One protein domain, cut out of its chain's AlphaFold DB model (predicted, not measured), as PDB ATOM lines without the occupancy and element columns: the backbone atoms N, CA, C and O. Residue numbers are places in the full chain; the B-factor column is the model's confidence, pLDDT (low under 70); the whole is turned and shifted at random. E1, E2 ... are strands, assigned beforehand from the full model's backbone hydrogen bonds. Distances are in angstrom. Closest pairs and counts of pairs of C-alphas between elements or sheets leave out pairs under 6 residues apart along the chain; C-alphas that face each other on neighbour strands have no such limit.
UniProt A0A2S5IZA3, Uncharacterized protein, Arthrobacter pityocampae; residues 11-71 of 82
ATOM      1  N   GLU A  11      16.744  -8.403 -42.992       65.81
ATOM      2  CA  GLU A  11      15.601  -9.312 -43.083       65.81
ATOM      3  C   GLU A  11      14.732  -9.161 -41.830       65.81
ATOM      4  O   GLU A  11      15.137  -9.514 -40.721       65.81
ATOM      5  N   GLN A  12      13.533  -8.606 -41.993       74.56
ATOM      6  CA  GLN A  12      12.556  -8.464 -40.910       74.56
ATOM      7  C   GLN A  12      11.191  -8.932 -41.393       74.56
ATOM      8  O   GLN A  12      10.829  -8.709 -42.541       74.56
ATOM      9  N   GLN A  13      10.413  -9.591 -40.537       84.38
ATOM     10  CA  GLN A  13       9.032  -9.909 -40.893       84.38
ATOM     11  C   GLN A  13       8.175  -8.646 -40.825       84.38
ATOM     12  O   GLN A  13       8.203  -7.928 -39.827       84.38
ATOM     13  N   ALA A  14       7.382  -8.409 -41.867       87.44
ATOM     14  CA  ALA A  14       6.421  -7.319 -41.931       87.44
ATOM     15  C   ALA A  14       5.035  -7.860 -42.290       87.44
ATOM     16  O   ALA A  14       4.903  -8.789 -43.086       87.44
ATOM     17  N   THR A  15       4.000  -7.274 -41.688       90.06
ATOM     18  CA  THR A  15       2.606  -7.526 -42.073       90.06
ATOM     19  C   THR A  15       2.119  -6.348 -42.901       90.06
ATOM     20  O   THR A  15       2.020  -5.241 -42.377       90.06
ATOM     21  N   LEU A  16       1.799  -6.589 -44.169       91.25
ATOM     22  CA  LEU A  16       1.259  -5.594 -45.088       91.25
ATOM     23  C   LEU A  16      -0.049  -6.121 -45.673       91.25
ATOM     24  O   LEU A  16      -0.083  -7.219 -46.224       91.25
ATOM     25  N   ASP A  17      -1.127  -5.352 -45.517       90.69
ATOM     26  CA  ASP A  17      -2.468  -5.730 -45.992       90.69
ATOM     27  C   ASP A  17      -2.902  -7.141 -45.528       90.69
ATOM     28  O   ASP A  17      -3.387  -7.976 -46.287       90.69
ATOM     29  N   GLY A  18      -2.622  -7.461 -44.257       92.00
ATOM     30  CA  GLY A  18      -2.922  -8.765 -43.651       92.00
ATOM     31  C   GLY A  18      -2.031  -9.929 -44.110       92.00
ATOM     32  O   GLY A  18      -2.189 -11.042 -43.609       92.00
ATOM     33  N   ARG A  19      -1.080  -9.695 -45.020       93.81
ATOM     34  CA  ARG A  19      -0.132 -10.693 -45.533       93.81
ATOM     35  C   ARG A  19       1.221 -10.513 -44.854       93.81
ATOM     36  O   ARG A  19       1.711  -9.394 -44.722       93.81
ATOM     37  N   ILE A  20       1.827 -11.614 -44.419       93.88
ATOM     38  CA  ILE A  20       3.154 -11.606 -43.792       93.88
ATOM     39  C   ILE A  20       4.203 -11.869 -44.871       93.88
ATOM     40  O   ILE A  20       4.093 -12.849 -45.606       93.88
ATOM     41  N   GLY A  21       5.224 -11.021 -44.938       93.81
ATOM     42  CA  GLY A  21       6.381 -11.203 -45.809       93.81
ATOM     43  C   GLY A  21       7.685 -10.795 -45.139       93.81
ATOM     44  O   GLY A  21       7.709 -10.377 -43.979       93.81
ATOM     45  N   THR A  22       8.770 -10.911 -45.892       95.06
ATOM     46  CA  THR A  22      10.105 -10.455 -45.510       95.06
ATOM     47  C   THR A  22      10.331  -9.060 -46.075       95.06
ATOM     48  O   THR A  22      10.290  -8.861 -47.288       95.06
ATOM     49  N   ALA A  23      10.564  -8.100 -45.189       93.44
ATOM     50  CA  ALA A  23      11.019  -6.761 -45.506       93.44
ATOM     51  C   ALA A  23      12.518  -6.775 -45.825       93.44
ATOM     52  O   ALA A  23      13.313  -7.373 -45.098       93.44
ATOM     53  N   ILE A  24      12.881  -6.088 -46.902       92.12
ATOM     54  CA  ILE A  24      14.251  -5.780 -47.296       92.12
ATOM     55  C   ILE A  24      14.348  -4.258 -47.321       92.12
ATOM     56  O   ILE A  24      13.700  -3.610 -48.145       92.12
ATOM     57  N   GLY A  25      15.111  -3.713 -46.377       89.75
ATOM     58  CA  GLY A  25      15.172  -2.279 -46.121       89.75
ATOM     59  C   GLY A  25      16.333  -1.564 -46.797       89.75
ATOM     60  O   GLY A  25      17.390  -2.139 -47.032       89.75
ATOM     61  N   LEU A  26      16.133  -0.273 -47.038       89.06
ATOM     62  CA  LEU A  26      17.169   0.705 -47.330       89.06
ATOM     63  C   LEU A  26      16.937   1.927 -46.440       89.06
ATOM     64  O   LEU A  26      15.885   2.567 -46.508       89.06
ATOM     65  N   GLU A  27      17.912   2.251 -45.596       90.31
ATOM     66  CA  GLU A  27      17.878   3.484 -44.815       90.31
ATOM     67  C   GLU A  27      18.297   4.673 -45.684       90.31
ATOM     68  O   GLU A  27      19.276   4.614 -46.424       90.31
ATOM     69  N   SER A  28      17.556   5.772 -45.582       85.12
ATOM     70  CA  SER A  28      17.883   7.059 -46.186       85.12
ATOM     71  C   SER A  28      18.407   7.994 -45.087       85.12
ATOM     72  O   SER A  28      17.612   8.503 -44.282       85.12
ATOM     73  N   PRO A  29      19.728   8.259 -45.035       78.06
ATOM     74  CA  PRO A  29      20.323   9.109 -44.002       78.06
ATOM     75  C   PRO A  29      19.775  10.538 -44.024       78.06
ATOM     76  O   PRO A  29      19.567  11.135 -42.967       78.06
ATOM     77  N   ASP A  30      19.490  11.061 -45.221       85.25
ATOM     78  CA  ASP A  30      19.034  12.438 -45.440       85.25
ATOM     79  C   ASP A  30      17.635  12.695 -44.880       85.25
ATOM     80  O   ASP A  30      17.328  13.795 -44.420       85.25
ATOM     81  N   THR A  31      16.774  11.678 -44.906       85.94
ATOM     82  CA  THR A  31      15.375  11.795 -44.477       85.94
ATOM     83  C   THR A  31      15.105  11.147 -43.122       85.94
ATOM     84  O   THR A  31      13.993  11.261 -42.610       85.94
ATOM     85  N   ALA A  32      16.104  10.480 -42.526       91.88
ATOM     86  CA  ALA A  32      15.941   9.646 -41.334       91.88
ATOM     87  C   ALA A  32      14.737   8.696 -41.461       91.88
ATOM     88  O   ALA A  32      13.915   8.568 -40.548       91.88
ATOM     89  N   SER A  33      14.631   8.051 -42.620       92.56
ATOM     90  CA  SER A  33      13.579   7.097 -42.944       92.56
ATOM     91  C   SER A  33      14.183   5.808 -43.480       92.56
ATOM     92  O   SER A  33      15.338   5.778 -43.901       92.56
ATOM     93  N   ARG A  34      13.400   4.738 -43.447       92.75
ATOM     94  CA  ARG A  34      13.735   3.455 -44.049       92.75
ATOM     95  C   ARG A  34      12.628   3.068 -45.010       92.75
ATOM     96  O   ARG A  34      11.471   3.026 -44.598       92.75
ATOM     97  N   GLN A  35      12.983   2.778 -46.255       93.19
ATOM     98  CA  GLN A  35      12.068   2.215 -47.239       93.19
ATOM     99  C   GLN A  35      12.267   0.703 -47.290       93.19
ATOM    100  O   GLN A  35      13.395   0.236 -47.400       93.19
ATOM    101  N   ASP A  36      11.178  -0.051 -47.213       93.94
ATOM    102  CA  ASP A  36      11.180  -1.503 -47.320       93.94
ATOM    103  C   ASP A  36      10.438  -1.943 -48.579       93.94
ATOM    104  O   ASP A  36       9.319  -1.487 -48.826       93.94
ATOM    105  N   ILE A  37      11.010  -2.904 -49.306       94.62
ATOM    106  CA  ILE A  37      10.228  -3.802 -50.166       94.62
ATOM    107  C   ILE A  37       9.825  -5.020 -49.337       94.62
ATOM    108  O   ILE A  37      10.638  -5.550 -48.579       94.62
ATOM    109  N   ILE A  38       8.582  -5.475 -49.465       95.25
ATOM    110  CA  ILE A  38       8.076  -6.634 -48.727       95.25
ATOM    111  C   ILE A  38       7.766  -7.742 -49.721       95.25
ATOM    112  O   ILE A  38       6.932  -7.578 -50.609       95.25
ATOM    113  N   VAL A  39       8.421  -8.886 -49.553       94.75
ATOM    114  CA  VAL A  39       8.297 -10.041 -50.448       94.75
ATOM    115  C   VAL A  39       7.799 -11.269 -49.696       94.75
ATOM    116  O   VAL A  39       8.202 -11.528 -48.563       94.75
ATOM    117  N   ASP A  40       6.944 -12.067 -50.327       94.19
ATOM    118  CA  ASP A  40       6.701 -13.438 -49.883       94.19
ATOM    119  C   ASP A  40       7.843 -14.307 -50.406       94.19
ATOM    120  O   ASP A  40       7.940 -14.590 -51.599       94.19
ATOM    121  N   THR A  41       8.727 -14.740 -49.510       90.94
ATOM    122  CA  THR A  41       9.904 -15.545 -49.865       90.94
ATOM    123  C   THR A  41       9.560 -16.962 -50.322       90.94
ATOM    124  O   THR A  41      10.419 -17.640 -50.878       90.94
ATOM    125  N   THR A  42       8.330 -17.426 -50.095       92.19
ATOM    126  CA  THR A  42       7.859 -18.742 -50.547       92.19
ATOM    127  C   THR A  42       7.484 -18.704 -52.022       92.19
ATOM    128  O   THR A  42       7.818 -19.619 -52.770       92.19
ATOM    129  N   THR A  43       6.783 -17.649 -52.443       91.88
ATOM    130  CA  THR A  43       6.266 -17.501 -53.814       91.88
ATOM    131  C   THR A  43       7.122 -16.589 -54.692       91.88
ATOM    132  O   THR A  43       7.002 -16.624 -55.914       91.88
ATOM    133  N   GLY A  44       7.987 -15.773 -54.087       91.56
ATOM    134  CA  GLY A  44       8.737 -14.711 -54.755       91.56
ATOM    135  C   GLY A  44       7.888 -13.488 -55.117       91.56
ATOM    136  O   GLY A  44       8.378 -12.602 -55.815       91.56
ATOM    137  N   LEU A  45       6.624 -13.427 -54.682       94.06
ATOM    138  CA  LEU A  45       5.728 -12.319 -55.001       94.06
ATOM    139  C   LEU A  45       6.065 -11.075 -54.179       94.06
ATOM    140  O   LEU A  45       6.257 -11.140 -52.962       94.06
ATOM    141  N   LEU A  46       6.050  -9.922 -54.844       95.38
ATOM    142  CA  LEU A  46       6.056  -8.625 -54.183       95.38
ATOM    143  C   LEU A  46       4.702  -8.414 -53.491       95.38
ATOM    144  O   LEU A  46       3.654  -8.442 -54.136       95.38
ATOM    145  N   LEU A  47       4.727  -8.212 -52.175       96.62
ATOM    146  CA  LEU A  47       3.548  -7.871 -51.376       96.62
ATOM    147  C   LEU A  47       3.293  -6.366 -51.383       96.62
ATOM    148  O   LEU A  47       2.145  -5.936 -51.276       96.62
ATOM    149  N   GLY A  48       4.356  -5.577 -51.529       97.19
ATOM    150  CA  GLY A  48       4.284  -4.129 -51.607       97.19
ATOM    151  C   GLY A  48       5.504  -3.449 -51.008       97.19
ATOM    152  O   GLY A  48       6.579  -4.042 -50.911       97.19
ATOM    153  N   GLU A  49       5.315  -2.202 -50.598       96.81
ATOM    154  CA  GLU A  49       6.354  -1.344 -50.035       96.81
ATOM    155  C   GLU A  49       5.827  -0.588 -48.818       96.81
ATOM    156  O   GLU A  49       4.627  -0.314 -48.718       96.81
ATOM    157  N   GLN A  50       6.727  -0.197 -47.921       96.00
ATOM    158  CA  GLN A  50       6.412   0.702 -46.814       96.00
ATOM    159  C   GLN A  50       7.582   1.637 -46.510       96.00
ATOM    160  O   GLN A  50       8.736   1.310 -46.773       96.00
ATOM    161  N   THR A  51       7.285   2.790 -45.919       95.25
ATOM    162  CA  THR A  51       8.295   3.671 -45.330       95.25
ATOM    163  C   THR A  51       8.086   3.754 -43.827       95.25
ATOM    164  O   THR A  51       6.967   3.944 -43.349       95.25
ATOM    165  N   THR A  52       9.179   3.626 -43.081       94.81
ATOM    166  CA  THR A  52       9.218   3.756 -41.626       94.81
ATOM    167  C   THR A  52      10.054   4.970 -41.239       94.81
ATOM    168  O   THR A  52      11.179   5.142 -41.708       94.81
ATOM    169  N   ALA A  53       9.533   5.812 -40.352       95.56
ATOM    170  CA  ALA A  53      10.294   6.903 -39.754       95.56
ATOM    171  C   ALA A  53      11.330   6.342 -38.762       95.56
ATOM    172  O   ALA A  53      10.958   5.701 -37.783       95.56
ATOM    173  N   LEU A  54      12.627   6.598 -38.963       93.50
ATOM    174  CA  LEU A  54      13.680   6.177 -38.020       93.50
ATOM    175  C   LEU A  54      13.828   7.159 -36.850       93.50
ATOM    176  O   LEU A  54      14.287   6.794 -35.769       93.50
ATOM    177  N   LYS A  55      13.418   8.414 -37.051       94.44
ATOM    178  CA  LYS A  55      13.363   9.465 -36.027       94.44
ATOM    179  C   LYS A  55      11.987  10.121 -36.039       94.44
ATOM    180  O   LYS A  55      11.303  10.097 -37.056       94.44
ATOM    181  N   GLY A  56      11.591  10.713 -34.915       93.88
ATOM    182  CA  GLY A  56      10.326  11.443 -34.840       93.88
ATOM    183  C   GLY A  56      10.385  12.793 -35.562       93.88
ATOM    184  O   GLY A  56      11.399  13.486 -35.478       93.88
ATOM    185  N   TYR A  57       9.305  13.171 -36.248       92.00
ATOM    186  CA  TYR A  57       9.151  14.461 -36.939       92.00
ATOM    187  C   TYR A  57       7.667  14.756 -37.218       92.00
ATOM    188  O   TYR A  57       6.902  13.821 -37.387       92.00
ATOM    189  N   ASN A  58       7.250  16.028 -37.305       91.12
ATOM    190  CA  ASN A  58       5.868  16.432 -37.654       91.12
ATOM    191  C   ASN A  58       4.765  15.588 -36.970       91.12
ATOM    192  O   ASN A  58       3.885  15.061 -37.643       91.12
ATOM    193  N   ASP A  59       4.859  15.409 -35.648       94.31
ATOM    194  CA  ASP A  59       3.957  14.575 -34.827       94.31
ATOM    195  C   ASP A  59       3.941  13.066 -35.145       94.31
ATOM    196  O   ASP A  59       3.191  12.311 -34.530       94.31
ATOM    197  N   ILE A  60       4.807  12.595 -36.044       94.62
ATOM    198  CA  ILE A  60       5.061  11.181 -36.327       94.62
ATOM    199  C   ILE A  60       6.149  10.689 -35.361       94.62
ATOM    200  O   ILE A  60       7.277  11.187 -35.412       94.62
ATOM    201  N   PRO A  61       5.860   9.724 -34.469       96.50
ATOM    202  CA  PRO A  61       6.876   9.112 -33.616       96.50
ATOM    203  C   PRO A  61       7.900   8.306 -34.423       96.50
ATOM    204  O   PRO A  61       7.599   7.793 -35.503       96.50
ATOM    205  N   ALA A  62       9.096   8.116 -33.860       95.44
ATOM    206  CA  ALA A  62      10.044   7.141 -34.396       95.44
ATOM    207  C   ALA A  62       9.412   5.736 -34.445       95.44
ATOM    208  O   ALA A  62       8.540   5.410 -33.639       95.44
ATOM    209  N   SER A  63       9.869   4.919 -35.392       94.31
ATOM    210  CA  SER A  63       9.367   3.569 -35.680       94.31
ATOM    211  C   SER A  63       7.922   3.506 -36.194       94.31
ATOM    212  O   SER A  63       7.311   2.441 -36.180       94.31
ATOM    213  N   THR A  64       7.372   4.622 -36.681       95.44
ATOM    214  CA  THR A  64       6.037   4.654 -37.298       95.44
ATOM    215  C   THR A  64       6.128   4.380 -38.795       95.44
ATOM    216  O   THR A  64       6.872   5.068 -39.497       95.44
ATOM    217  N   VAL A  65       5.327   3.434 -39.297       95.31
ATOM    218  CA  VAL A  65       5.066   3.293 -40.738       95.31
ATOM    219  C   VAL A  65       4.156   4.437 -41.178       95.31
ATOM    220  O   VAL A  65       3.023   4.550 -40.710       95.31
ATOM    221  N   ASN A  66       4.660   5.309 -42.044       94.00
ATOM    222  CA  ASN A  66       4.005   6.566 -42.422       94.00
ATOM    223  C   ASN A  66       3.499   6.584 -43.875       94.00
ATOM    224  O   ASN A  66       2.706   7.452 -44.234       94.00
ATOM    225  N   SER A  67       3.927   5.634 -44.704       95.25
ATOM    226  CA  SER A  67       3.413   5.410 -46.054       95.25
ATOM    227  C   SER A  67       3.564   3.939 -46.434       95.25
ATOM    228  O   SER A  67       4.457   3.251 -45.937       95.25
ATOM    229  N   TRP A  68       2.674   3.445 -47.294       96.81
ATOM    230  CA  TRP A  68       2.733   2.083 -47.812       96.81
ATOM    231  C   TRP A  68       1.946   1.945 -49.117       96.81
ATOM    232  O   TRP A  68       1.033   2.725 -49.392       96.81
ATOM    233  N   THR A  69       2.295   0.924 -49.894       97.38
ATOM    234  CA  THR A  69       1.574   0.471 -51.090       97.38
ATOM    235  C   THR A  69       1.421  -1.038 -50.994       97.38
ATOM    236  O   THR A  69       2.423  -1.713 -50.795       97.38
ATOM    237  N   ALA A  70       0.210  -1.574 -51.162       96.62
ATOM    238  CA  ALA A  70      -0.026  -3.018 -51.228       96.62
ATOM    239  C   ALA A  70      -0.295  -3.465 -52.667       96.62
ATOM    240  O   ALA A  70      -0.952  -2.762 -53.437       96.62
ATOM    241  N   ILE A  71       0.221  -4.641 -53.021       96.38
ATOM    242  CA  ILE A  71       0.113  -5.218 -54.360       96.38
ATOM    243  C   ILE A  71      -0.525  -6.600 -54.269       96.38
ATOM    244  O   ILE A  71      -0.011  -7.509 -53.610       96.38
TER     245      ILE A  71
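Overview. This is residues 11 to 71 of the 82 residues of an uncharacterized protein of Arthrobacter pityocampae (UniProt A0A2S5IZA3). One strongly twisted sheet curls like part of a barrel and folds back on itself, E1 and the first part of E2 crossing over one end of E3, E4 and E5. The curl stays partial: E1 and E5, the two edges, come near each other only at Leu 16 and Ala 70. The printed part has 61 residues with five named strands and no named helix; it is all strand, a meander E1 E2 E3 E4 E5, each strand the antiparallel neighbour of the one before. It is compact, with a radius of gyration of the C-alphas of 11.8 A, yet elongated, spanning 37 by 20 by 15 A.

Arrangement. In the folded sheet, one sheet bent back into two leaves, E1 (residues 12 to 16) and E2 (residues 19 to 28) face E4 (residues 46 to 53) and E5 (residues 65 to 70), with E3 (residues 33 to 39) as the hinge. E2 bends by 61 degrees at residue 22. E3 and E4 form a hairpin at 163 degrees, with N 36 and O 50 2.8 A apart. The hairpin E2 and E3 has N 26 and O 35 at 2.8 A. The hairpin E4 and E5 has N 51 and O 67 at 2.9 A. In the hairpin E1 and E2, at 115 degrees, N 14 and O 21 are 2.9 A apart. The closest C-alphas of E1 and E5, Leu 16 and Ala 70, are 6.8 A apart. E2 and E5 are apart.

Along the chain. E1 begins at C-alpha 12 (12.556, -8.464, -40.910) and measures 12.4 A. E2 measures 25.3 A, E3 19.4 A, E4 21.6 A and E5 13.3 A, ending at C-alpha 70 (-0.026, -3.018, -51.228).

Size, cuts and confidence. The two C-alphas farthest apart, Thr 43 and Asn 58, are 37.6 A apart. The link from E4 to E5, 11 residues, is long. The printed part has no cut; mean pLDDT of the printed part is 92.1, with residue 11 under 70.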